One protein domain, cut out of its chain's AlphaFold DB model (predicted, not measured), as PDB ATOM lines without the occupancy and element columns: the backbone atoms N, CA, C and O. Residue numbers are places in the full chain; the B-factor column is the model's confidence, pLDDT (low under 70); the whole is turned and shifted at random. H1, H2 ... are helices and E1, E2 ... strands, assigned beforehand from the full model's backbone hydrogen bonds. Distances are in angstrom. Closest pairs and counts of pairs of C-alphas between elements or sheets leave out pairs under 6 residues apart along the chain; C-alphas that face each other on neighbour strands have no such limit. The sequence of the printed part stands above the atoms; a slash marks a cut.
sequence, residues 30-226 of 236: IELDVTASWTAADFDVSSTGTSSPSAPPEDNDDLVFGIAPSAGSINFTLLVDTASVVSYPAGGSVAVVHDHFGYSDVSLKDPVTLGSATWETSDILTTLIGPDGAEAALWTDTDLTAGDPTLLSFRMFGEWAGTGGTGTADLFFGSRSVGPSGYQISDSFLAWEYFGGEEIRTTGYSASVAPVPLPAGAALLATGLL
ATOM      1  N   ILE A  30     134.476  98.871 127.965       90.69
ATOM      2  CA  ILE A  30     134.572  97.616 128.704       90.69
ATOM      3  C   ILE A  30     135.291  96.584 127.840       90.69
ATOM      4  O   ILE A  30     135.023  96.470 126.645       90.69
ATOM      5  N   GLU A  31     136.189  95.823 128.461       93.75
ATOM      6  CA  GLU A  31     136.793  94.641 127.851       93.75
ATOM      7  C   GLU A  31     135.880  93.431 128.093       93.75
ATOM      8  O   GLU A  31     135.592  93.085 129.242       93.75
ATOM      9  N   LEU A  32     135.404  92.827 127.007       94.75
ATOM     10  CA  LEU A  32     134.609  91.605 126.990       94.75
ATOM     11  C   LEU A  32     135.476  90.474 126.437       94.75
ATOM     12  O   LEU A  32     135.738  90.417 125.235       94.75
ATOM     13  N   ASP A  33     135.912  89.580 127.313       96.00
ATOM     14  CA  ASP A  33     136.664  88.388 126.939       96.00
ATOM     15  C   ASP A  33     135.696  87.291 126.497       96.00
ATOM     16  O   ASP A  33     134.724  86.991 127.195       96.00
ATOM     17  N   VAL A  34     135.959  86.688 125.338       96.00
ATOM     18  CA  VAL A  34     135.124  85.639 124.747       96.00
ATOM     19  C   VAL A  34     135.987  84.432 124.418       96.00
ATOM     20  O   VAL A  34     136.983  84.542 123.707       96.00
ATOM     21  N   THR A  35     135.580  83.259 124.902       95.75
ATOM     22  CA  THR A  35     136.239  81.984 124.608       95.75
ATOM     23  C   THR A  35     135.237  80.976 124.060       95.75
ATOM     24  O   THR A  35     134.245  80.661 124.721       95.75
ATOM     25  N   ALA A  36     135.541  80.401 122.897       95.19
ATOM     26  CA  ALA A  36     134.896  79.187 122.402       95.19
ATOM     27  C   ALA A  36     135.870  78.008 122.468       95.19
ATOM     28  O   ALA A  36     137.084  78.172 122.330       95.19
ATOM     29  N   SER A  37     135.345  76.812 122.704       96.12
ATOM     30  CA  SER A  37     136.115  75.568 122.747       96.12
ATOM     31  C   SER A  37     135.354  74.474 122.022       96.12
ATOM     32  O   SER A  37     134.129  74.456 122.051       96.12
ATOM     33  N   TRP A  38     136.080  73.564 121.391       96.44
ATOM     34  CA  TRP A  38     135.508  72.520 120.554       96.44
ATOM     35  C   TRP A  38     136.293  71.214 120.678       96.44
ATOM     36  O   TRP A  38     137.401  71.147 121.220       96.44
ATOM     37  N   THR A  39     135.697  70.161 120.147       96.62
ATOM     38  CA  THR A  39     136.256  68.827 119.971       96.62
ATOM     39  C   THR A  39     136.374  68.503 118.484       96.62
ATOM     40  O   THR A  39     135.865  69.221 117.628       96.62
ATOM     41  N   ALA A  40     137.002  67.374 118.152       94.69
ATOM     42  CA  ALA A  40     137.079  66.922 116.763       94.69
ATOM     43  C   ALA A  40     135.699  66.635 116.133       94.69
ATOM     44  O   ALA A  40     135.586  66.644 114.916       94.69
ATOM     45  N   ALA A  41     134.665  66.365 116.940       94.75
ATOM     46  CA  ALA A  41     133.317  66.074 116.448       94.75
ATOM     47  C   ALA A  41     132.522  67.333 116.061       94.75
ATOM     48  O   ALA A  41     131.478  67.212 115.431       94.75
ATOM     49  N   ASP A  42     133.005  68.514 116.451       95.12
ATOM     50  CA  ASP A  42     132.409  69.808 116.113       95.12
ATOM     51  C   ASP A  42     132.843  70.297 114.715       95.12
ATOM     52  O   ASP A  42     132.361  71.323 114.247       95.12
ATOM     53  N   PHE A  43     133.763  69.584 114.054       93.44
ATOM     54  CA  PHE A  43     134.162  69.861 112.677       93.44
ATOM     55  C   PHE A  43     133.141  69.265 111.707       93.44
ATOM     56  O   PHE A  43     132.865  68.062 111.751       93.44
ATOM     57  N   ASP A  44     132.661  70.083 110.781       89.31
ATOM     58  CA  ASP A  44     132.066  69.629 109.532       89.31
ATOM     59  C   ASP A  44     132.999  70.046 108.400       89.31
ATOM     60  O   ASP A  44     133.106  71.219 108.074       89.31
ATOM     61  N   VAL A  45     133.716  69.080 107.838       82.56
ATOM     62  CA  VAL A  45     134.643  69.290 106.713       82.56
ATOM     63  C   VAL A  45     134.047  68.784 105.404       82.56
ATOM     64  O   VAL A  45     134.752  68.572 104.426       82.56
ATOM     65  N   SER A  46     132.733  68.531 105.377       75.88
ATOM     66  CA  SER A  46     132.065  68.157 104.140       75.88
ATOM     67  C   SER A  46     131.908  69.392 103.246       75.88
ATOM     68  O   SER A  46     130.875  70.058 103.243       75.88
ATOM     69  N   SER A  47     132.949  69.697 102.462       64.19
ATOM     70  CA  SER A  47     132.912  70.753 101.444       64.19
ATOM     71  C   SER A  47     131.680  70.534 100.561       64.19
ATOM     72  O   SER A  47     131.503  69.440 100.000       64.19
ATOM     73  N   THR A  48     130.813  71.534 100.408       56.94
ATOM     74  CA  THR A  48     129.672  71.389  99.485       56.94
ATOM     75  C   THR A  48     130.004  71.800  98.056       56.94
ATOM     76  O   THR A  48     129.183  71.533  97.178       56.94
ATOM     77  N   GLY A  49     131.204  72.332  97.788       51.53
ATOM     78  CA  GLY A  49     131.668  72.643  96.441       51.53
ATOM     79  C   GLY A  49     130.896  73.790  95.792       51.53
ATOM     80  O   GLY A  49     129.722  73.654  95.448       51.53
ATOM     81  N   THR A  50     131.579  74.911  95.560       48.66
ATOM     82  CA  THR A  50     131.175  76.119  94.821       48.66
ATOM     83  C   THR A  50     129.806  76.059  94.122       48.66
ATOM     84  O   THR A  50     129.676  75.578  92.993       48.66
ATOM     85  N   SER A  51     128.787  76.689  94.707       45.81
ATOM     86  CA  SER A  51     127.646  77.172  93.910       45.81
ATOM     87  C   SER A  51     127.936  78.526  93.241       45.81
ATOM     88  O   SER A  51     127.123  79.002  92.447       45.81
ATOM     89  N   SER A  52     129.101  79.136  93.511       47.47
ATOM     90  CA  SER A  52     129.464  80.465  93.013       47.47
ATOM     91  C   SER A  52     130.710  80.442  92.108       47.47
ATOM     92  O   SER A  52     131.800  80.124  92.577       47.47
ATOM     93  N   PRO A  53     130.597  80.834  90.824       49.06
ATOM     94  CA  PRO A  53     131.701  80.836  89.854       49.06
ATOM     95  C   PRO A  53     132.780  81.913  90.102       49.06
ATOM     96  O   PRO A  53     133.672  82.079  89.273       49.06
ATOM     97  N   SER A  54     132.691  82.665  91.203       55.75
ATOM     98  CA  SER A  54     133.646  83.710  91.602       55.75
ATOM     99  C   SER A  54     134.352  83.436  92.935       55.75
ATOM    100  O   SER A  54     135.100  84.297  93.390       55.75
ATOM    101  N   ALA A  55     134.100  82.291  93.576       56.06
ATOM    102  CA  ALA A  55     134.834  81.892  94.775       56.06
ATOM    103  C   ALA A  55     136.257  81.425  94.399       56.06
ATOM    104  O   ALA A  55     136.437  80.879  93.301       56.06
ATOM    105  N   PRO A  56     137.275  81.654  95.252       56.69
ATOM    106  CA  PRO A  56     138.577  81.019  95.066       56.69
ATOM    107  C   PRO A  56     138.400  79.491  94.976       56.69
ATOM    108  O   PRO A  56     137.459  78.965  95.570       56.69
ATOM    109  N   PRO A  57     139.249  78.774  94.212       56.56
ATOM    110  CA  PRO A  57     139.232  77.316  94.198       56.56
ATOM    111  C   PRO A  57     139.295  76.790  95.633       56.56
ATOM    112  O   PRO A  57     140.237  77.126  96.349       56.56
ATOM    113  N   GLU A  58     138.291  76.012  96.035       60.69
ATOM    114  CA  GLU A  58     138.300  75.313  97.319       60.69
ATOM    115  C   GLU A  58     139.456  74.315  97.320       60.69
ATOM    116  O   GLU A  58     139.575  73.479  96.412       60.69
ATOM    117  N   ASP A  59     140.293  74.393  98.347       58.47
ATOM    118  CA  ASP A  59     141.069  73.238  98.750       58.47
ATOM    119  C   ASP A  59     140.127  72.365  99.540       58.47
ATOM    120  O   ASP A  59     139.967  72.554 100.733       58.47
ATOM    121  N   ASN A  60     139.471  71.424  98.870       65.69
ATOM    122  CA  ASN A  60     138.789  70.349  99.571       65.69
ATOM    123  C   ASN A  60     139.862  69.446 100.210       65.69
ATOM    124  O   ASN A  60     140.225  68.397  99.668       65.69
ATOM    125  N   ASP A  61     140.477  69.950 101.277       72.19
ATOM    126  CA  ASP A  61     141.594  69.361 102.005       72.19
ATOM    127  C   ASP A  61     141.144  68.679 103.305       72.19
ATOM    128  O   ASP A  61     141.977  68.119 104.023       72.19
ATOM    129  N   ASP A  62     139.829  68.643 103.546       79.88
ATOM    130  CA  ASP A  62     139.177  68.165 104.765       79.88
ATOM    131  C   ASP A  62     139.648  68.925 106.029       79.88
ATOM    132  O   ASP A  62     139.699  68.353 107.128       79.88
ATOM    133  N   LEU A  63     140.031  70.201 105.895       86.31
ATOM    134  CA  LEU A  63     140.485  71.063 106.987       86.31
ATOM    135  C   LEU A  63     139.561  72.276 107.147       86.31
ATOM    136  O   LEU A  63     138.826  72.648 106.247       86.31
ATOM    137  N   VAL A  64     139.609  72.900 108.326       88.62
ATOM    138  CA  VAL A  64     139.019  74.229 108.548       88.62
ATOM    139  C   VAL A  64     140.158  75.200 108.809       88.62
ATOM    140  O   VAL A  64     140.871  75.079 109.805       88.62
ATOM    141  N   PHE A  65     140.369  76.139 107.900       89.75
ATOM    142  CA  PHE A  65     141.487  77.074 107.846       89.75
ATOM    143  C   PHE A  65     142.848  76.367 107.948       89.75
ATOM    144  O   PHE A  65     143.756  76.821 108.653       89.75
ATOM    145  N   GLY A  66     142.983  75.204 107.304       88.00
ATOM    146  CA  GLY A  66     144.180  74.362 107.385       88.00
ATOM    147  C   GLY A  66     144.355  73.612 108.715       88.00
ATOM    148  O   GLY A  66     145.429  73.064 108.984       88.00
ATOM    149  N   ILE A  67     143.332  73.584 109.576       91.38
ATOM    150  CA  ILE A  67     143.322  72.837 110.838       91.38
ATOM    151  C   ILE A  67     142.572  71.517 110.653       91.38
ATOM    152  O   ILE A  67     141.407  71.499 110.266       91.38
ATOM    153  N   ALA A  68     143.221  70.408 111.012       91.94
ATOM    154  CA  ALA A  68     142.586  69.094 111.021       91.94
ATOM    155  C   ALA A  68     141.644  68.915 112.231       91.94
ATOM    156  O   ALA A  68     141.940  69.452 113.312       91.94
ATOM    157  N   PRO A  69     140.584  68.089 112.110       95.56
ATOM    158  CA  PRO A  69     139.656  67.802 113.200       95.56
ATOM    159  C   PRO A  69     140.363  67.416 114.502       95.56
ATOM    160  O   PRO A  69     141.030  66.384 114.614       95.56
ATOM    161  N   SER A  70     140.238  68.280 115.506       95.81
ATOM    162  CA  SER A  70     140.938  68.157 116.784       95.81
ATOM    163  C   SER A  70     140.237  68.970 117.872       95.81
ATOM    164  O   SER A  70     139.372  69.791 117.590       95.81
ATOM    165  N   ALA A  71     140.574  68.724 119.140       97.06
ATOM    166  CA  ALA A  71     140.108  69.592 120.217       97.06
ATOM    167  C   ALA A  71     140.911  70.899 120.235       97.06
ATOM    168  O   ALA A  71     142.133  70.873 120.082       97.06
ATOM    169  N   GLY A  72     140.234  72.020 120.464       96.62
ATOM    170  CA  GLY A  72     140.854  73.338 120.430       96.62
ATOM    171  C   GLY A  72     139.989  74.421 121.062       96.62
ATOM    172  O   GLY A  72     138.916  74.154 121.604       96.62
ATOM    173  N   SER A  73     140.498  75.648 121.020       96.56
ATOM    174  CA  SER A  73     139.816  76.829 121.538       96.56
ATOM    175  C   SER A  73     140.308  78.093 120.845       96.56
ATOM    176  O   SER A  73     141.477  78.168 120.462       96.56
ATOM    177  N   ILE A  74     139.450  79.108 120.782       95.50
ATOM    178  CA  ILE A  74     139.799  80.471 120.374       95.50
ATOM    179  C   ILE A  74     139.384  81.434 121.485       95.50
ATOM    180  O   ILE A  74     138.307  81.279 122.064       95.50
ATOM    181  N   ASN A  75     140.247  82.401 121.795       95.94
ATOM    182  CA  ASN A  75     139.989  83.440 122.785       95.94
ATOM    183  C   ASN A  75     140.393  84.805 122.234       95.94
ATOM    184  O   ASN A  75     141.460  84.929 121.630       95.94
ATOM    185  N   PHE A  76     139.569  85.814 122.480       94.81
ATOM    186  CA  PHE A  76     139.837  87.200 122.112       94.81
ATOM    187  C   PHE A  76     139.051  88.162 123.004       94.81
ATOM    188  O   PHE A  76     138.124  87.762 123.709       94.81
ATOM    189  N   THR A  77     139.416  89.439 122.938       94.94
ATOM    190  CA  THR A  77     138.791  90.505 123.722       94.94
ATOM    191  C   THR A  77     138.128  91.511 122.789       94.94
ATOM    192  O   THR A  77     138.777  92.060 121.895       94.94
ATOM    193  N   LEU A  78     136.847  91.787 123.019       94.44
ATOM    194  CA  LEU A  78     136.128  92.895 122.400       94.44
ATOM    195  C   LEU A  78     136.201  94.131 123.304       94.44
ATOM    196  O   LEU A  78     136.043  94.036 124.519       94.44
ATOM    197  N   LEU A  79     136.421  95.295 122.707       92.81
ATOM    198  CA  LEU A  79     136.284  96.598 123.343       92.81
ATOM    199  C   LEU A  79     134.883  97.123 123.032       92.81
ATOM    200  O   LEU A  79     134.566  97.351 121.866       92.81
ATOM    201  N   VAL A  80     134.053  97.298 124.058       92.62
ATOM    202  CA  VAL A  80     132.651  97.713 123.916       92.62
ATOM    203  C   VAL A  80     132.458  99.098 124.522       92.62
ATOM    204  O   VAL A  80     132.652  99.264 125.728       92.62
ATOM    205  N   ASP A  81     132.046 100.084 123.720       91.31
ATOM    206  CA  ASP A  81     131.646 101.393 124.247       91.31
ATOM    207  C   ASP A  81     130.198 101.342 124.757       91.31
ATOM    208  O   ASP A  81     129.215 101.268 124.001       91.31
ATOM    209  N   THR A  82     130.059 101.416 126.082       88.50
ATOM    210  CA  THR A  82     128.765 101.334 126.762       88.50
ATOM    211  C   THR A  82     127.914 102.596 126.622       88.50
ATOM    212  O   THR A  82     126.758 102.592 127.046       88.50
ATOM    213  N   ALA A  83     128.428 103.677 126.027       85.94
ATOM    214  CA  ALA A  83     127.637 104.868 125.717       85.94
ATOM    215  C   ALA A  83     126.535 104.593 124.681       85.94
ATOM    216  O   ALA A  83     125.551 105.331 124.617       85.94
ATOM    217  N   SER A  84     126.707 103.537 123.878       77.88
ATOM    218  CA  SER A  84     125.834 103.171 122.757       77.88
ATOM    219  C   SER A  84     124.696 102.203 123.104       77.88
ATOM    220  O   SER A  84     124.005 101.730 122.204       77.88
ATOM    221  N   VAL A  85     124.491 101.895 124.390       87.69
ATOM    222  CA  VAL A  85     123.582 100.816 124.796       87.69
ATOM    223  C   VAL A  85     122.116 101.105 124.451       87.69
ATOM    224  O   VAL A  85     121.569 102.163 124.770       87.69
ATOM    225  N   VAL A  86     121.451 100.116 123.854       87.06
ATOM    226  CA  VAL A  86     119.994 100.083 123.668       87.06
ATOM    227  C   VAL A  86     119.435  98.838 124.348       87.06
ATOM    228  O   VAL A  86     119.910  97.737 124.091       87.06
ATOM    229  N   SER A  87     118.419  98.986 125.202       87.56
ATOM    230  CA  SER A  87     117.856  97.876 125.988       87.56
ATOM    231  C   SER A  87     116.425  97.516 125.583       87.56
ATOM    232  O   SER A  87     115.579  98.404 125.453       87.56
ATOM    233  N   TYR A  88     116.127  96.219 125.523       85.50
ATOM    234  CA  TYR A  88     114.791  95.657 125.323       85.50
ATOM    235  C   TYR A  88     114.494  94.652 126.439       85.50
ATOM    236  O   TYR A  88     115.129  93.598 126.474       85.50
ATOM    237  N   PRO A  89     113.556  94.942 127.354       80.88
ATOM    238  CA  PRO A  89     113.244  94.032 128.447       80.88
ATOM    239  C   PRO A  89     112.456  92.809 127.966       80.88
ATOM    240  O   PRO A  89     111.617  92.905 127.059       80.88
ATOM    241  N   ALA A  90     112.666  91.677 128.635       80.31
ATOM    242  CA  ALA A  90     111.895  90.461 128.425       80.31
ATOM    243  C   ALA A  90     110.386  90.714 128.602       80.31
ATOM    244  O   ALA A  90     109.952  91.423 129.515       80.31
ATOM    245  N   GLY A  91     109.562  90.107 127.742       69.44
ATOM    246  CA  GLY A  91     108.097  90.195 127.841       69.44
ATOM    247  C   GLY A  91     107.493  91.578 127.546       69.44
ATOM    248  O   GLY A  91     106.341  91.821 127.912       69.44
ATOM    249  N   GLY A  92     108.249  92.480 126.911       67.50
ATOM    250  CA  GLY A  92     107.770  93.779 126.432       67.50
ATOM    251  C   GLY A  92     106.815  93.703 125.225       67.50
ATOM    252  O   GLY A  92     106.193  92.681 124.946       67.50
ATOM    253  N   SER A  93     106.688  94.811 124.481       61.53
ATOM    254  CA  SER A  93     105.875  94.894 123.246       61.53
ATOM    255  C   SER A  93     106.372  93.985 122.122       61.53
ATOM    256  O   SER A  93     105.622  93.668 121.200       61.53
ATOM    257  N   VAL A  94     107.628  93.559 122.223       64.88
ATOM    258  CA  VAL A  94     108.269  92.575 121.363       64.88
ATOM    259  C   VAL A  94     108.343  91.283 122.159       64.88
ATOM    260  O   VAL A  94     108.706  91.307 123.334       64.88
ATOM    261  N   ALA A  95     108.007  90.152 121.539       68.81
ATOM    262  CA  ALA A  95     108.260  88.842 122.123       68.81
ATOM    263  C   ALA A  95     109.783  88.651 122.246       68.81
ATOM    264  O   ALA A  95     110.417  88.116 121.346       68.81
ATOM    265  N   VAL A  96     110.390  89.175 123.305       73.75
ATOM    266  CA  VAL A  96     111.783  88.931 123.675       73.75
ATOM    267  C   VAL A  96     111.745  88.015 124.884       73.75
ATOM    268  O   VAL A  96     111.028  88.288 125.851       73.75
ATOM    269  N   VAL A  97     112.442  86.886 124.792       75.19
ATOM    270  CA  VAL A  97     112.354  85.828 125.812       75.19
ATOM    271  C   VAL A  97     113.244  86.131 127.020       75.19
ATOM    272  O   VAL A  97     112.937  85.699 128.128       75.19
ATOM    273  N   HIS A  98     114.284  86.943 126.817       75.31
ATOM    274  CA  HIS A  98     115.200  87.452 127.837       75.31
ATOM    275  C   HIS A  98     115.457  88.947 127.610       75.31
ATOM    276  O   HIS A  98     115.009  89.497 126.606       75.31
ATOM    277  N   ASP A  99     116.127  89.616 128.546       82.69
ATOM    278  CA  ASP A  99     116.546  91.001 128.327       82.69
ATOM    279  C   ASP A  99     117.565  91.037 127.181       82.69
ATOM    280  O   ASP A  99     118.342  90.104 127.020       82.69
ATOM    281  N   HIS A 100     117.522  92.060 126.334       87.81
ATOM    282  CA  HIS A 100     118.468  92.250 125.236       87.81
ATOM    283  C   HIS A 100     119.119  93.626 125.361       87.81
ATOM    284  O   HIS A 100     118.415  94.637 125.380       87.81
ATOM    285  N   PHE A 101     120.446  93.674 125.350       91.94
ATOM    286  CA  PHE A 101     121.234  94.903 125.326       91.94
ATOM    287  C   PHE A 101     122.075  94.929 124.053       91.94
ATOM    288  O   PHE A 101     122.823  93.997 123.780       91.94
ATOM    289  N   GLY A 102     121.890  95.955 123.228       92.94
ATOM    290  CA  GLY A 102     122.614  96.154 121.977       92.94
ATOM    291  C   GLY A 102     123.683  97.223 122.131       92.94
ATOM    292  O   GLY A 102     123.393  98.288 122.668       92.94
ATOM    293  N   TYR A 103     124.887  96.955 121.630       93.31
ATOM    294  CA  TYR A 103     126.010  97.890 121.585       93.31
ATOM    295  C   TYR A 103     126.455  98.063 120.132       93.31
ATOM    296  O   TYR A 103     126.731  97.080 119.435       93.31
ATOM    297  N   SER A 104     126.467  99.302 119.642       92.12
ATOM    298  CA  SER A 104     126.785  99.592 118.239       92.12
ATOM    299  C   SER A 104     128.269  99.847 118.002       92.12
ATOM    300  O   SER A 104     128.741  99.609 116.898       92.12
ATOM    301  N   ASP A 105     128.983 100.337 119.016       91.38
ATOM    302  CA  ASP A 105     130.414 100.631 118.936       91.38
ATOM    303  C   ASP A 105     131.204  99.545 119.673       91.38
ATOM    304  O   ASP A 105     131.248  99.484 120.908       91.38
ATOM    305  N   VAL A 106     131.726  98.615 118.874       92.25
ATOM    306  CA  VAL A 106     132.451  97.428 119.318       92.25
ATOM    307  C   VAL A 106     133.625  97.208 118.378       92.25
ATOM    308  O   VAL A 106     133.458  97.201 117.160       92.25
ATOM    309  N   SER A 107     134.807  96.988 118.939       92.62
ATOM    310  CA  SER A 107     136.018  96.678 118.177       92.62
ATOM    311  C   SER A 107     136.750  95.489 118.779       92.62
ATOM    312  O   SER A 107     136.544  95.133 119.939       92.62
ATOM    313  N   LEU A 108     137.597  94.848 117.984       93.75
ATOM    314  CA  LEU A 108     138.463  93.780 118.459       93.75
ATOM    315  C   LEU A 108     139.753  94.407 119.011       93.75
ATOM    316  O   LEU A 108     140.365  95.245 118.349       93.75
ATOM    317  N   LYS A 109     140.157  94.025 120.229       93.06
ATOM    318  CA  LYS A 109     141.307  94.626 120.926       93.06
ATOM    319  C   LYS A 109     142.634  94.368 120.208       93.06
ATOM    320  O   LYS A 109     143.423  95.291 120.034       93.06
ATOM    321  N   ASP A 110     142.849  93.122 119.798       92.31
ATOM    322  CA  ASP A 110     144.050  92.636 119.121       92.31
ATOM    323  C   ASP A 110     143.633  91.673 117.997       92.31
ATOM    324  O   ASP A 110     142.644  90.955 118.182       92.31
ATOM    325  N   PRO A 111     144.358  91.604 116.862       92.12
ATOM    326  CA  PRO A 111     144.044  90.649 115.805       92.12
ATOM    327  C   PRO A 111     143.976  89.217 116.342       92.12
ATOM    328  O   PRO A 111     144.819  88.806 117.146       92.12
ATOM    329  N   VAL A 112     142.994  88.445 115.880       93.38
ATOM    330  CA  VAL A 112     142.835  87.035 116.258       93.38
ATOM    331  C   VAL A 112     143.064  86.142 115.050       93.38
ATOM    332  O   VAL A 112     142.663  86.468 113.936       93.38
ATOM    333  N   THR A 113     143.727  85.009 115.267       93.88
ATOM    334  CA  THR A 113     144.037  84.034 114.218       93.88
ATOM    335  C   THR A 113     143.540  82.649 114.595       93.88
ATOM    336  O   THR A 113     143.699  82.227 115.743       93.88
ATOM    337  N   LEU A 114     143.029  81.910 113.614       93.94
ATOM    338  CA  LEU A 114     142.687  80.495 113.725       93.94
ATOM    339  C   LEU A 114     143.186  79.781 112.471       93.94
ATOM    340  O   LEU A 114     142.610  79.931 111.398       93.94
ATOM    341  N   GLY A 115     144.272  79.018 112.594       92.06
ATOM    342  CA  GLY A 115     144.875  78.366 111.432       92.06
ATOM    343  C   GLY A 115     145.408  79.415 110.459       92.06
ATOM    344  O   GLY A 115     146.209  80.261 110.857       92.06
ATOM    345  N   SER A 116     144.964  79.368 109.204       90.56
ATOM    346  CA  SER A 116     145.266  80.385 108.190       90.56
ATOM    347  C   SER A 116     144.318  81.592 108.207       90.56
ATOM    348  O   SER A 116     144.592  82.565 107.503       90.56
ATOM    349  N   ALA A 117     143.234  81.559 108.993       91.56
ATOM    350  CA  ALA A 117     142.292  82.669 109.111       91.56
ATOM    351  C   ALA A 117     142.782  83.747 110.080       91.56
ATOM    352  O   ALA A 117     143.326  83.441 111.143       91.56
ATOM    353  N   THR A 118     142.544  85.009 109.723       92.56
ATOM    354  CA  THR A 118     142.883  86.199 110.511       92.56
ATOM    355  C   THR A 118     141.717  87.186 110.525       92.56
ATOM    356  O   THR A 118     141.100  87.452 109.495       92.56
ATOM    357  N   TRP A 119     141.445  87.756 111.698       92.31
ATOM    358  CA  TRP A 119     140.462  88.811 111.932       92.31
ATOM    359  C   TRP A 119     141.180  90.036 112.512       92.31
ATOM    360  O   TRP A 119     141.773  89.959 113.588       92.31
ATOM    361  N   GLU A 120     141.134  91.153 111.789       88.88
ATOM    362  CA  GLU A 120     141.802  92.417 112.127       88.88
ATOM    363  C   GLU A 120     140.901  93.373 112.939       88.88
ATOM    364  O   GLU A 120     139.694  93.186 113.061       88.88
ATOM    365  N   THR A 121     141.484  94.412 113.545       72.88
ATOM    366  CA  THR A 121     140.882  95.091 114.710       72.88
ATOM    367  C   THR A 121     139.699  96.036 114.438       72.88
ATOM    368  O   THR A 121     138.793  96.127 115.270       72.88
ATOM    369  N   SER A 122     139.686  96.780 113.323       65.31
ATOM    370  CA  SER A 122     138.687  97.839 113.060       65.31
ATOM    371  C   SER A 122     137.611  97.416 112.058       65.31
ATOM    372  O   SER A 122     137.942  96.838 111.027       65.31
ATOM    373  N   ASP A 123     136.350  97.771 112.334       63.56
ATOM    374  CA  ASP A 123     135.175  97.580 111.457       63.56
ATOM    375  C   ASP A 123     134.896  96.127 111.040       63.56
ATOM    376  O   ASP A 123     134.225  95.859 110.043       63.56
ATOM    377  N   ILE A 124     135.393  95.171 111.828       78.69
ATOM    378  CA  ILE A 124     135.268  93.750 111.516       78.69
ATOM    379  C   ILE A 124     133.909  93.157 111.890       78.69
ATOM    380  O   ILE A 124     133.496  92.128 111.344       78.69
ATOM    381  N   LEU A 125     133.207  93.798 112.828       88.31
ATOM    382  CA  LEU A 125     131.905  93.339 113.283       88.31
ATOM    383  C   LEU A 125     130.810  93.728 112.295       88.31
ATOM    384  O   LEU A 125     130.679  94.874 111.874       88.31
ATOM    385  N   THR A 126     129.958  92.758 111.981       87.44
ATOM    386  CA  THR A 126     128.755  93.005 111.188       87.44
ATOM    387  C   THR A 126     127.645  93.538 112.074       87.44
ATOM    388  O   THR A 126     127.323  92.940 113.101       87.44
ATOM    389  N   THR A 127     126.977  94.597 111.628       89.44
ATOM    390  CA  THR A 127     125.726  95.040 112.238       89.44
ATOM    391  C   THR A 127     124.662  93.947 112.154       89.44
ATOM    392  O   THR A 127     124.308  93.475 111.072       89.44
ATOM    393  N   LEU A 128     124.113  93.565 113.306       88.56
ATOM    394  CA  LEU A 128     123.032  92.598 113.425       88.56
ATOM    395  C   LEU A 128     121.710  93.304 113.721       88.56
ATOM    396  O   LEU A 128     121.613  94.124 114.638       88.56
ATOM    397  N   ILE A 129     120.665  92.901 112.999       86.50
ATOM    398  CA  ILE A 129     119.293  93.343 113.254       86.50
ATOM    399  C   ILE A 129     118.745  92.584 114.467       86.50
ATOM    400  O   ILE A 129     118.842  91.356 114.551       86.50
ATOM    401  N   GLY A 130     118.216  93.323 115.432       81.75
ATOM    402  CA  GLY A 130     117.615  92.854 116.672       81.75
ATOM    403  C   GLY A 130     116.125  93.168 116.778       81.75
ATOM    404  O   GLY A 130     115.463  93.406 115.763       81.75
ATOM    405  N   PRO A 131     115.583  93.133 118.009       81.62
ATOM    406  CA  PRO A 131     114.188  93.462 118.283       81.62
ATOM    407  C   PRO A 131     113.769  94.799 117.653       81.62
ATOM    408  O   PRO A 131     114.532  95.762 117.656       81.62
ATOM    409  N   ASP A 132     112.559  94.842 117.089       81.38
ATOM    410  CA  ASP A 132     111.988  96.014 116.401       81.38
ATOM    411  C   ASP A 132     112.835  96.595 115.255       81.38
ATOM    412  O   ASP A 132     112.686  97.759 114.885       81.38
ATOM    413  N   GLY A 133     113.706  95.782 114.655       82.00
ATOM    414  CA  GLY A 133     114.562  96.223 113.556       82.00
ATOM    415  C   GLY A 133     115.746  97.079 114.007       82.00
ATOM    416  O   GLY A 133     116.403  97.681 113.165       82.00
ATOM    417  N   ALA A 134     116.018  97.150 115.312       86.19
ATOM    418  CA  ALA A 134     117.165  97.883 115.822       86.19
ATOM    419  C   ALA A 134     118.478  97.217 115.429       86.19
ATOM    420  O   ALA A 134     118.575  95.998 115.340       86.19
ATOM    421  N   GLU A 135     119.503  98.025 115.228       89.44
ATOM    422  CA  GLU A 135     120.796  97.589 114.724       89.44
ATOM    423  C   GLU A 135     121.858  97.730 115.815       89.44
ATOM    424  O   GLU A 135     121.955  98.776 116.455       89.44
ATOM    425  N   ALA A 136     122.649  96.679 116.033       91.56
ATOM    426  CA  ALA A 136     123.829  96.739 116.895       91.56
ATOM    427  C   ALA A 136     124.884  95.720 116.445       91.56
ATOM    428  O   ALA A 136     124.539  94.697 115.851       91.56
ATOM    429  N   ALA A 137     126.157  95.992 116.733       93.06
ATOM    430  CA  ALA A 137     127.278  95.109 116.404       93.06
ATOM    431  C   ALA A 137     127.375  93.922 117.378       93.06
ATOM    432  O   ALA A 137     127.705  92.805 116.980       93.06
ATOM    433  N   LEU A 138     127.027  94.158 118.644       93.88
ATOM    434  CA  LEU A 138     126.956  93.150 119.694       93.88
ATOM    435  C   LEU A 138     125.600  93.207 120.376       93.88
ATOM    436  O   LEU A 138     125.084  94.283 120.676       93.88
ATOM    437  N   TRP A 139     125.066  92.036 120.688       93.50
ATOM    438  CA  TRP A 139     123.876  91.905 121.504       93.50
ATOM    439  C   TRP A 139     124.076  90.926 122.643       93.50
ATOM    440  O   TRP A 139     124.662  89.871 122.426       93.50
ATOM    441  N   THR A 140     123.559  91.250 123.822       92.81
ATOM    442  CA  THR A 140     123.785  90.481 125.051       92.81
ATOM    443  C   THR A 140     122.500  90.327 125.857       92.81
ATOM    444  O   THR A 140     121.554  91.091 125.664       92.81
ATOM    445  N   ASP A 141     122.460  89.350 126.760       90.38
ATOM    446  CA  ASP A 141     121.350  89.156 127.703       90.38
ATOM    447  C   ASP A 141     121.462  89.981 128.996       90.38
ATOM    448  O   ASP A 141     120.490  90.152 129.730       90.38
ATOM    449  N   THR A 142     122.657  90.494 129.270       90.12
ATOM    450  CA  THR A 142     122.993  91.266 130.467       90.12
ATOM    451  C   THR A 142     123.613  92.591 130.051       90.12
ATOM    452  O   THR A 142     124.456  92.620 129.151       90.12
ATOM    453  N   ASP A 143     123.226  93.687 130.707       90.62
ATOM    454  CA  ASP A 143     123.934  94.960 130.570       90.62
ATOM    455  C   ASP A 143     125.374  94.766 131.059       90.62
ATOM    456  O   ASP A 143     125.601  94.479 132.235       90.62
ATOM    457  N   LEU A 144     126.347  94.940 130.167       90.12
ATOM    458  CA  LEU A 144     127.767  94.731 130.456       90.12
ATOM    459  C   LEU A 144     128.293  95.671 131.551       90.12
ATOM    460  O   LEU A 144     129.306  95.383 132.180       90.12
ATOM    461  N   THR A 145     127.602  96.778 131.836       86.88
ATOM    462  CA  THR A 145     127.939  97.643 132.978       86.88
ATOM    463  C   THR A 145     127.523  97.049 134.327       86.88
ATOM    464  O   THR A 145     128.012  97.488 135.372       86.88
ATOM    465  N   ALA A 146     126.622  96.066 134.317       85.56
ATOM    466  CA  ALA A 146     126.033  95.451 135.499       85.56
ATOM    467  C   ALA A 146     126.628  94.075 135.834       85.56
ATOM    468  O   ALA A 146     126.555  93.664 136.996       85.56
ATOM    469  N   GLY A 147     127.227  93.373 134.867       86.50
ATOM    470  CA  GLY A 147     127.880  92.088 135.109       86.50
ATOM    471  C   GLY A 147     128.197  91.287 133.849       86.50
ATOM    472  O   GLY A 147     128.126  91.797 132.732       86.50
ATOM    473  N   ASP A 148     128.548  90.018 134.066       90.69
ATOM    474  CA  ASP A 148     128.908  89.083 133.003       90.69
ATOM    475  C   ASP A 148     127.673  88.646 132.193       90.69
ATOM    476  O   ASP A 148     126.658  88.268 132.787       90.69
ATOM    477  N   PRO A 149     127.754  88.647 130.853       91.31
ATOM    478  CA  PRO A 149     126.704  88.116 129.995       91.31
ATOM    479  C   PRO A 149     126.736  86.586 129.969       91.31
ATOM    480  O   PRO A 149     127.809  85.979 129.934       91.31
ATOM    481  N   THR A 150     125.563  85.950 129.919       89.56
ATOM    482  CA  THR A 150     125.474  84.497 129.686       89.56
ATOM    483  C   THR A 150     125.190  84.163 128.229       89.56
ATOM    484  O   THR A 150     125.512  83.063 127.782       89.56
ATOM    485  N   LEU A 151     124.655  85.128 127.474       91.25
ATOM    486  CA  LEU A 151     124.389  85.018 126.046       91.25
ATOM    487  C   LEU A 151     124.870  86.277 125.311       91.25
ATOM    488  O   LEU A 151     124.634  87.406 125.737       91.25
ATOM    489  N   LEU A 152     125.504  86.060 124.165       93.06
ATOM    490  CA  LEU A 152     126.055  87.019 123.220       93.06
ATOM    491  C   LEU A 152     125.618  86.677 121.790       93.06
ATOM    492  O   LEU A 152     125.480  85.513 121.418       93.06
ATOM    493  N   SER A 153     125.475  87.700 120.953       93.12
ATOM    494  CA  SER A 153     125.378  87.542 119.507       93.12
ATOM    495  C   SER A 153     126.153  88.624 118.771       93.12
ATOM    496  O   SER A 153     125.850  89.810 118.917       93.12
ATOM    497  N   PHE A 154     127.129  88.198 117.974       93.81
ATOM    498  CA  PHE A 154     127.928  89.041 117.086       93.81
ATOM    499  C   PHE A 154     128.528  88.194 115.953       93.81
ATOM    500  O   PHE A 154     128.641  86.971 116.073       93.81
ATOM    501  N   ARG A 155     128.917  88.845 114.852       92.94
ATOM    502  CA  ARG A 155     129.583  88.221 113.694       92.94
ATOM    503  C   ARG A 155     130.805  89.038 113.294       92.94
ATOM    504  O   ARG A 155     130.696  90.259 113.239       92.94
ATOM    505  N   MET A 156     131.910  88.375 112.972       92.12
ATOM    506  CA  MET A 156     133.153  88.975 112.485       92.12
ATOM    507  C   MET A 156     133.568  88.362 111.144       92.12
ATOM    508  O   MET A 156     133.549  87.138 111.001       92.12
ATOM    509  N   PHE A 157     133.971  89.208 110.194       89.44
ATOM    510  CA  PHE A 157     134.503  88.789 108.893       89.44
ATOM    511  C   PHE A 157     136.024  88.889 108.862       89.44
ATOM    512  O   PHE A 157     136.580  89.966 109.004       89.44
ATOM    513  N   GLY A 158     136.700  87.778 108.649       90.00
ATOM    514  CA  GLY A 158     138.138  87.703 108.472       90.00
ATOM    515  C   GLY A 158     138.507  87.301 107.053       90.00
ATOM    516  O   GLY A 158     137.661  87.113 106.174       90.00
ATOM    517  N   GLU A 159     139.798  87.109 106.861       89.06
ATOM    518  CA  GLU A 159     140.371  86.556 105.641       89.06
ATOM    519  C   GLU A 159     141.127  85.278 105.984       89.06
ATOM    520  O   GLU A 159     141.724  85.178 107.055       89.06
ATOM    521  N   TRP A 160     141.133  84.305 105.079       85.38
ATOM    522  CA  TRP A 160     141.970  83.112 105.204       85.38
ATOM    523  C   TRP A 160     142.760  82.866 103.924       85.38
ATOM    524  O   TRP A 160     142.331  83.233 102.829       85.38
ATOM    525  N   ALA A 161     143.941  82.268 104.063       78.94
ATOM    526  CA  ALA A 161     144.799  81.928 102.934       78.94
ATOM    527  C   ALA A 161     144.617  80.456 102.535       78.94
ATOM    528  O   ALA A 161     144.925  79.569 103.335       78.94
ATOM    529  N   GLY A 162     144.170  80.225 101.297       67.69
ATOM    530  CA  GLY A 162     144.084  78.914 100.646       67.69
ATOM    531  C   GLY A 162     145.014  78.794  99.436       67.69
ATOM    532  O   GLY A 162     145.564  79.780  98.937       67.69
ATOM    533  N   THR A 163     145.179  77.584  98.914       56.94
ATOM    534  CA  THR A 163     146.007  77.255  97.734       56.94
ATOM    535  C   THR A 163     145.492  77.943  96.464       56.94
ATOM    536  O   THR A 163     146.260  78.152  95.522       56.94
ATOM    537  N   GLY A 164     144.220  78.361  96.443       59.94
ATOM    538  CA  GLY A 164     143.583  79.122  95.364       59.94
ATOM    539  C   GLY A 164     143.581  80.655  95.511       59.94
ATOM    540  O   GLY A 164     143.185  81.339  94.565       59.94
ATOM    541  N   GLY A 165     144.010  81.211  96.653       67.06
ATOM    542  CA  GLY A 165     143.963  82.652  96.944       67.06
ATOM    543  C   GLY A 165     143.473  82.976  98.360       67.06
ATOM    544  O   GLY A 165     143.484  82.126  99.241       67.06
ATOM    545  N   THR A 166     143.057  84.224  98.588       71.94
ATOM    546  CA  THR A 166     142.445  84.663  99.853       71.94
ATOM    547  C   THR A 166     140.932  84.452  99.818       71.94
ATOM    548  O   THR A 166     140.270  84.955  98.906       71.94
ATOM    549  N   GLY A 167     140.388  83.727 100.795       79.88
ATOM    550  CA  GLY A 167     138.950  83.546 101.011       79.88
ATOM    551  C   GLY A 167     138.427  84.366 102.193       79.88
ATOM    552  O   GLY A 167     139.194  85.008 102.910       79.88
ATOM    553  N   THR A 168     137.109  84.355 102.399       85.62
ATOM    554  CA  THR A 168     136.459  85.016 103.543       85.62
ATOM    555  C   THR A 168     136.284  84.023 104.688       85.62
ATOM    556  O   THR A 168     135.813  82.906 104.479       85.62
ATOM    557  N   ALA A 169     136.675  84.427 105.893       89.25
ATOM    558  CA  ALA A 169     136.502  83.654 107.115       89.25
ATOM    559  C   ALA A 169     135.361  84.248 107.941       89.25
ATOM    560  O   ALA A 169     135.369  85.433 108.263       89.25
ATOM    561  N   ASP A 170     134.403  83.428 108.338       90.44
ATOM    562  CA  ASP A 170     133.297  83.853 109.181       90.44
ATOM    563  C   ASP A 170     133.491  83.345 110.595       90.44
ATOM    564  O   ASP A 170     133.716  82.159 110.813       90.44
ATOM    565  N   LEU A 171     133.345  84.236 111.569       93.12
ATOM    566  CA  LEU A 171     133.270  83.865 112.971       93.12
ATOM    567  C   LEU A 171     131.984  84.435 113.558       93.12
ATOM    568  O   LEU A 171     131.706  85.630 113.463       93.12
ATOM    569  N   PHE A 172     131.173  83.569 114.150       92.81
ATOM    570  CA  PHE A 172     129.861  83.914 114.661       92.81
ATOM    571  C   PHE A 172     129.636  83.315 116.042       92.81
ATOM    572  O   PHE A 172     129.879  82.131 116.275       92.81
ATOM    573  N   PHE A 173     129.144  84.155 116.946       93.44
ATOM    574  CA  PHE A 173     128.726  83.770 118.285       93.44
ATOM    575  C   PHE A 173     127.226  83.997 118.440       93.44
ATOM    576  O   PHE A 173     126.645  84.960 117.928       93.44
ATOM    577  N   GLY A 174     126.616  83.074 119.166       87.81
ATOM    578  CA  GLY A 174     125.189  82.897 119.306       87.81
ATOM    579  C   GLY A 174     124.499  82.515 118.007       87.81
ATOM    580  O   GLY A 174     125.098  81.979 117.082       87.81
ATOM    581  N   SER A 175     123.194  82.731 117.972       72.12
ATOM    582  CA  SER A 175     122.351  82.768 116.782       72.12
ATOM    583  C   SER A 175     121.164  83.654 117.104       72.12
ATOM    584  O   SER A 175     120.790  83.791 118.270       72.12
ATOM    585  N   ARG A 176     120.597  84.291 116.082       61.44
ATOM    586  CA  ARG A 176     119.392  85.101 116.229       61.44
ATOM    587  C   ARG A 176     118.275  84.458 115.457       61.44
ATOM    588  O   ARG A 176     118.176  84.612 114.243       61.44
ATOM    589  N   SER A 177     117.430  83.734 116.174       63.97
ATOM    590  CA  SER A 177     116.190  83.224 115.613       63.97
ATOM    591  C   SER A 177     115.028  84.100 116.054       63.97
ATOM    592  O   SER A 177     114.842  84.345 117.248       63.97
ATOM    593  N   VAL A 178     114.212  84.519 115.088       65.31
ATOM    594  CA  VAL A 178     112.823  84.900 115.352       65.31
ATOM    595  C   VAL A 178     112.024  83.604 115.338       65.31
ATOM    596  O   VAL A 178     111.650  83.094 114.282       65.31
ATOM    597  N   GLY A 179     111.851  83.014 116.517       66.19
ATOM    598  CA  GLY A 179     111.058  81.806 116.691       66.19
ATOM    599  C   GLY A 179     109.578  82.120 116.932       66.19
ATOM    600  O   GLY A 179     109.209  83.274 117.159       66.19
ATOM    601  N   PRO A 180     108.714  81.091 116.993       65.19
ATOM    602  CA  PRO A 180     107.324  81.240 117.442       65.19
ATOM    603  C   PRO A 180     107.208  81.880 118.834       65.19
ATOM    604  O   PRO A 180     106.186  82.474 119.166       65.19
ATOM    605  N   SER A 181     108.259  81.742 119.644       67.19
ATOM    606  CA  SER A 181     108.369  82.284 120.998       67.19
ATOM    607  C   SER A 181     109.013  83.671 121.059       67.19
ATOM    608  O   SER A 181     109.103  84.217 122.153       67.19
ATOM    609  N   GLY A 182     109.434  84.242 119.922       73.19
ATOM    610  CA  GLY A 182     110.049  85.563 119.867       73.19
ATOM    611  C   GLY A 182     111.521  85.594 119.449       73.19
ATOM    612  O   GLY A 182     112.059  84.601 118.957       73.19
ATOM    613  N   TYR A 183     112.156  86.754 119.631       76.31
ATOM    614  CA  TYR A 183     113.595  86.949 119.451       76.31
ATOM    615  C   TYR A 183     114.358  86.223 120.561       76.31
ATOM    616  O   TYR A 183     114.059  86.399 121.746       76.31
ATOM    617  N   GLN A 184     115.342  85.418 120.162       80.88
ATOM    618  CA  GLN A 184     116.212  84.666 121.064       80.88
ATOM    619  C   GLN A 184     117.670  84.763 120.615       80.88
ATOM    620  O   GLN A 184     117.948  84.793 119.413       80.88
ATOM    621  N   ILE A 185     118.572  84.800 121.597       85.19
ATOM    622  CA  ILE A 185     120.011  84.594 121.425       85.19
ATOM    623  C   ILE A 185     120.317  83.155 121.859       85.19
ATOM    624  O   ILE A 185     119.861  82.741 122.923       85.19
ATOM    625  N   SER A 186     121.048  82.388 121.049       83.69
ATOM    626  CA  SER A 186     121.554  81.062 121.443       83.69
ATOM    627  C   SER A 186     123.013  81.098 121.911       83.69
ATOM    628  O   SER A 186     123.692  82.121 121.844       83.69
ATOM    629  N   ASP A 187     123.500  79.953 122.364       84.81
ATOM    630  CA  ASP A 187     124.837  79.691 122.900       84.81
ATOM    631  C   ASP A 187     125.809  79.095 121.864       84.81
ATOM    632  O   ASP A 187     126.849  78.551 122.212       84.81
ATOM    633  N   SER A 188     125.514  79.203 120.568       89.38
ATOM    634  CA  SER A 188     126.342  78.594 119.521       89.38
ATOM    635  C   SER A 188     127.627  79.365 119.222       89.38
ATOM    636  O   SER A 188     127.667  80.588 119.304       89.38
ATOM    637  N   PHE A 189     128.656  78.650 118.788       92.50
ATOM    638  CA  PHE A 189     129.831  79.209 118.124       92.50
ATOM    639  C   PHE A 189     129.986  78.561 116.749       92.50
ATOM    640  O   PHE A 189     129.735  77.365 116.592       92.50
ATOM    641  N   LEU A 190     130.383  79.364 115.766       93.06
ATOM    642  CA  LEU A 190     130.665  78.947 114.403       93.06
ATOM    643  C   LEU A 190     131.922  79.663 113.903       93.06
ATOM    644  O   LEU A 190     131.974  80.891 113.920       93.06
ATOM    645  N   ALA A 191     132.890  78.898 113.411       91.81
ATOM    646  CA  ALA A 191     133.968  79.380 112.557       91.81
ATOM    647  C   ALA A 191     133.837  78.686 111.197       91.81
ATOM    648  O   ALA A 191     133.747  77.464 111.162       91.81
ATOM    649  N   TRP A 192     133.767  79.441 110.104       89.94
ATOM    650  CA  TRP A 192     133.344  78.920 108.803       89.94
ATOM    651  C   TRP A 192     134.179  79.483 107.652       89.94
ATOM    652  O   TRP A 192     134.340  80.700 107.525       89.94
ATOM    653  N   GLU A 193     134.666  78.599 106.784       82.88
ATOM    654  CA  GLU A 193     135.176  78.956 105.464       82.88
ATOM    655  C   GLU A 193     134.013  79.385 104.573       82.88
ATOM    656  O   GLU A 193     133.309  78.570 103.969       82.88
ATOM    657  N   TYR A 194     133.770  80.696 104.520       70.75
ATOM    658  CA  TYR A 194     132.626  81.251 103.816       70.75
ATOM    659  C   TYR A 194     132.689  80.848 102.334       70.75
ATOM    660  O   TYR A 194     133.629  81.196 101.621       70.75
ATOM    661  N   PHE A 195     131.662  80.115 101.895       66.19
ATOM    662  CA  PHE A 195     131.521  79.424 100.603       66.19
ATOM    663  C   PHE A 195     132.252  78.087 100.404       66.19
ATOM    664  O   PHE A 195     131.790  77.364  99.527       66.19
ATOM    665  N   GLY A 196     133.270  77.727 101.195       64.94
ATOM    666  CA  GLY A 196     133.884  76.383 101.159       64.94
ATOM    667  C   GLY A 196     132.986  75.321 101.802       64.94
ATOM    668  O   GLY A 196     132.757  74.230 101.274       64.94
ATOM    669  N   GLY A 197     132.303  75.722 102.877       73.12
ATOM    670  CA  GLY A 197     131.385  74.844 103.600       73.12
ATOM    671  C   GLY A 197     132.032  74.158 104.796       73.12
ATOM    672  O   GLY A 197     131.284  73.724 105.665       73.12
ATOM    673  N   GLU A 198     133.365  74.131 104.891       86.25
ATOM    674  CA  GLU A 198     134.060  73.592 106.055       86.25
ATOM    675  C   GLU A 198     133.922  74.520 107.269       86.25
ATOM    676  O   GLU A 198     134.202  75.723 107.218       86.25
ATOM    677  N   GLU A 199     133.477  73.967 108.393       92.50
ATOM    678  CA  GLU A 199     133.183  74.714 109.607       92.50
ATOM    679  C   GLU A 199     133.577  73.981 110.893       92.50
ATOM    680  O   GLU A 199     133.596  72.755 110.982       92.50
ATOM    681  N   ILE A 200     133.846  74.765 111.936       94.00
ATOM    682  CA  ILE A 200     133.843  74.322 113.329       94.00
ATOM    683  C   ILE A 200     132.594  74.914 113.970       94.00
ATOM    684  O   ILE A 200     132.483  76.136 114.106       94.00
ATOM    685  N   ARG A 201     131.663  74.064 114.397       94.00
ATOM    686  CA  ARG A 201     130.415  74.473 115.042       94.00
ATOM    687  C   ARG A 201     130.229  73.750 116.360       94.00
ATOM    688  O   ARG A 201     130.155  72.530 116.401       94.00
ATOM    689  N   THR A 202     130.026  74.514 117.423       92.50
ATOM    690  CA  THR A 202     129.735  73.961 118.749       92.50
ATOM    691  C   THR A 202     128.563  74.680 119.412       92.50
ATOM    692  O   THR A 202     128.174  75.784 119.020       92.50
ATOM    693  N   THR A 203     127.960  74.041 120.411       87.81
ATOM    694  CA  THR A 203     126.767  74.529 121.123       87.81
ATOM    695  C   THR A 203     127.122  75.298 122.397       87.81
ATOM    696  O   THR A 203     126.375  75.236 123.368       87.81
ATOM    697  N   GLY A 204     128.295  75.928 122.461       87.19
ATOM    698  CA  GLY A 204     128.704  76.646 123.661       87.19
ATOM    699  C   GLY A 204     129.859  77.617 123.455       87.19
ATOM    700  O   GLY A 204     130.777  77.387 122.671       87.19
ATOM    701  N   TYR A 205     129.846  78.678 124.248       93.00
ATOM    702  CA  TYR A 205     130.987  79.547 124.511       93.00
ATOM    703  C   TYR A 205     130.898  80.069 125.946       93.00
ATOM    704  O   TYR A 205     129.926  79.835 126.663       93.00
ATOM    705  N   SER A 206     131.929  80.786 126.364       94.12
ATOM    706  CA  SER A 206     131.941  81.545 127.609       94.12
ATOM    707  C   SER A 206     132.324  82.988 127.325       94.12
ATOM    708  O   SER A 206     133.081  83.260 126.389       94.12
ATOM    709  N   ALA A 207     131.784  83.897 128.127       94.81
ATOM    710  CA  ALA A 207     132.069  85.315 128.048       94.81
ATOM    711  C   ALA A 207     132.184  85.909 129.450       94.81
ATOM    712  O   ALA A 207     131.489  85.474 130.369       94.81
ATOM    713  N   SER A 208     133.060  86.894 129.609       94.75
ATOM    714  CA  SER A 208     133.231  87.609 130.872       94.75
ATOM    715  C   SER A 208     133.639  89.049 130.635       94.75
ATOM    716  O   SER A 208     134.395  89.354 129.714       94.75
ATOM    717  N   VAL A 209     133.162  89.931 131.499       91.12
ATOM    718  CA  VAL A 209     133.472  91.350 131.485       91.12
ATOM    719  C   VAL A 209     134.582  91.633 132.491       91.12
ATOM    720  O   VAL A 209     134.532  91.208 133.648       91.12
ATOM    721  N   ALA A 210     135.588  92.402 132.076       78.44
ATOM    722  CA  ALA A 210     136.571  92.921 133.014       78.44
ATOM    723  C   ALA A 210     135.876  93.784 134.093       78.44
ATOM    724  O   ALA A 210     134.969  94.556 133.772       78.44
ATOM    725  N   PRO A 211     136.294  93.720 135.372       67.25
ATOM    726  CA  PRO A 211     135.630  94.445 136.450       67.25
ATOM    727  C   PRO A 211     135.498  95.943 136.150       67.25
ATOM    728  O   PRO A 211     136.501  96.650 136.037       67.25
ATOM    729  N   VAL A 212     134.261  96.444 136.076       66.44
ATOM    730  CA  VAL A 212     134.011  97.872 135.862       66.44
ATOM    731  C   VAL A 212     134.458  98.642 137.110       66.44
ATOM    732  O   VAL A 212     133.958  98.373 138.210       66.44
ATOM    733  N   PRO A 213     135.392  99.608 136.998       56.38
ATOM    734  CA  PRO A 213     135.797 100.409 138.141       56.38
ATOM    735  C   PRO A 213     134.588 101.168 138.683       56.38
ATOM    736  O   PRO A 213     133.958 101.947 137.965       56.38
ATOM    737  N   LEU A 214     134.267 100.971 139.965       51.94
ATOM    738  CA  LEU A 214     133.231 101.767 140.615       51.94
ATOM    739  C   LEU A 214     133.572 103.257 140.452       51.94
ATOM    740  O   LEU A 214     134.717 103.645 140.721       51.94
ATOM    741  N   PRO A 215     132.607 104.115 140.071       53.44
ATOM    742  CA  PRO A 215     132.855 105.545 140.023       53.44
ATOM    743  C   PRO A 215     133.356 105.996 141.398       53.44
ATOM    744  O   PRO A 215     132.823 105.576 142.428       53.44
ATOM    745  N   ALA A 216     134.375 106.860 141.430       52.88
ATOM    746  CA  ALA A 216     135.068 107.277 142.658       52.88
ATOM    747  C   ALA A 216     134.127 107.781 143.784       52.88
ATOM    748  O   ALA A 216     134.486 107.764 144.962       52.88
ATOM    749  N   GLY A 217     132.895 108.180 143.442       48.28
ATOM    750  CA  GLY A 217     131.832 108.532 144.388       48.28
ATOM    751  C   GLY A 217     131.263 107.370 145.219       48.28
ATOM    752  O   GLY A 217     130.782 107.605 146.328       48.28
ATOM    753  N   ALA A 218     131.350 106.117 144.762       49.03
ATOM    754  CA  ALA A 218     130.868 104.949 145.508       49.03
ATOM    755  C   ALA A 218     131.713 104.679 146.768       49.03
ATOM    756  O   ALA A 218     131.175 104.340 147.825       49.03
ATOM    757  N   ALA A 219     133.025 104.934 146.700       49.12
ATOM    758  CA  ALA A 219     133.918 104.867 147.860       49.12
ATOM    759  C   ALA A 219     133.595 105.955 148.909       49.12
ATOM    760  O   ALA A 219     133.676 105.708 150.119       49.12
ATOM    761  N   LEU A 220     133.168 107.143 148.461       50.88
ATOM    762  CA  LEU A 220     132.717 108.249 149.319       50.88
ATOM    763  C   LEU A 220     131.365 107.964 149.993       50.88
ATOM    764  O   LEU A 220     131.169 108.299 151.161       50.88
ATOM    765  N   LEU A 221     130.443 107.288 149.302       51.28
ATOM    766  CA  LEU A 221     129.175 106.828 149.881       51.28
ATOM    767  C   LEU A 221     129.383 105.718 150.922       51.28
ATOM    768  O   LEU A 221     128.789 105.782 152.000       51.28
ATOM    769  N   ALA A 222     130.270 104.753 150.661       52.28
ATOM    770  CA  ALA A 222     130.601 103.693 151.616       52.28
ATOM    771  C   ALA A 222     131.260 104.243 152.897       52.28
ATOM    772  O   ALA A 222     130.899 103.850 154.010       52.28
ATOM    773  N   THR A 223     132.169 105.215 152.767       53.84
ATOM    774  CA  THR A 223     132.765 105.912 153.924       53.84
ATOM    775  C   THR A 223     131.759 106.815 154.648       53.84
ATOM    776  O   THR A 223     131.748 106.853 155.882       53.84
ATOM    777  N   GLY A 224     130.849 107.470 153.921       50.53
ATOM    778  CA  GLY A 224     129.759 108.267 154.490       50.53
ATOM    779  C   GLY A 224     128.754 107.444 155.308       50.53
ATOM    780  O   GLY A 224     128.398 107.836 156.423       50.53
ATOM    781  N   LEU A 225     128.339 106.271 154.812       52.69
ATOM    782  CA  LEU A 225     127.427 105.360 155.519       52.69
ATOM    783  C   LEU A 225     128.051 104.776 156.796       52.69
ATOM    784  O   LEU A 225     127.379 104.702 157.830       52.69
ATOM    785  N   LEU A 226     129.343 104.433 156.768       55.00
ATOM    786  CA  LEU A 226     130.076 103.987 157.960       55.00
ATOM    787  C   LEU A 226     130.208 105.113 159.004       55.00
ATOM    788  O   LEU A 226     130.027 104.873 160.202       55.00
TER     789      LEU A 226
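This is residues 30 to 226 of the 236 residues of the protein "VPLPA-CTERM sorting domain-containing protein" of Aliishimia ponticola (UniProt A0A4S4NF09). Two twisted sheets form a sandwich, partly face to face and with their strands crossed at 72 degrees: the four strands E5, E2, E1 and E15 cover part of a larger, branched sheet made of E3, E4, E6, E7, E8, E9, E10, E13 and E14. E10 runs on into a separate small hairpin, E11 and E12, and a tail, residues 214 to 226 with the helix H1, sticks out from the body. The printed part has 197 residues, under half of them in named elements, which follow along the chain as E1 to E15 in number order and then H1; the class is mostly strand, the smaller sheet has the order E5, E2, E1, E15, and the neighbour strands in the sheets are antiparallel. The whole is compact, with a radius of gyration of the C-alphas of 19.0 A, and its outline is elongated, spanning 67 by 37 by 29 A.

E1, residues 30 to 38, and E2, residues 72 to 81, are a hairpin, antiparallel at 160 degrees; N 34 and O 76 are within hydrogen-bond range at 2.9 A. E3, residues 86 to 88, and E4, residues 100 to 103, are a hairpin in the branched sheet, with N 88 and O 100 within hydrogen-bond range at 2.8 A. E4 runs on at 67 degrees into E5, residues 106 to 108, an edge strand beside E2, where N 79 and O 107 are within hydrogen-bond range at 2.8 A. E6, residues 112 to 114, and E7, residues 117 to 119, are a hairpin, with N 114 and O 117 within hydrogen-bond range at 2.9 A. The closest C-alphas of E2 and E6, those of Phe 76 and Val 112, are 6.6 A apart. E8, residues 138 to 140, E9, residues 152 to 162, and E10, residues 165 to 173, make a meander, each strand the antiparallel neighbour of the one before. E7 and E8 lie on one side of E9, beside its residues 158 to 160 and 152 to 154, and E10 lies on the other side. Within hydrogen-bond range are N 118 and O 159 at 2.8 A, N 153 and O 139 at 2.7 A, and N 158 and O 169 at 2.7 A. E8 is also a neighbour of E4, with N 101 and O 140 within hydrogen-bond range at 2.8 A. E11, residues 176 to 179, and E12, residues 182 to 185, are a hairpin, with N 179 and O 182 within hydrogen-bond range at 2.9 A. E13, residues 189 to 194, is a neighbour of E10, with N 170 and O 192 within hydrogen-bond range at 2.8 A, and forms a hairpin with E14, residues 199 to 202, with N 191 and O 200 within hydrogen-bond range at 2.9 A. E14 runs on at 72 degrees into E15, residues 205 to 209, the other edge strand of the smaller sheet, beside E1; N 35 and O 206 are within hydrogen-bond range at 2.9 A. H1, residues 216 to 226, is not on either of these two sheets, and 6 of its 7 O i to N i+4 pairs are within hydrogen-bond range.

E1 begins at C-alpha 30, (134.572, 97.616, 128.704), and is 26.4 A long; E2 is 29.8 A. E9 is 30.0 A long, ending at C-alpha 162, (144.084, 78.914, 100.646), and E10 is 26.2 A. H1, 16.4 A long, ends at C-alpha 226, (130.076, 103.987, 157.960).

The two C-alphas farthest apart, those of Pro 53 and Leu 226, are 72.0 A from each other, and without residues 214 to 226 the body spans 48 by 39 by 29 A. The printed part has no cut. The links E1 to E2, E3 to E4, E7 to E8 and E8 to E9 are long; in the first, residues 43 to 44 pair antiparallel with residues 199 to 200 of E14. The mean pLDDT of the printed part is 81.3, and 49 residues are under 70, among them residues 47 to 60, 176 to 181 and 211 to 226.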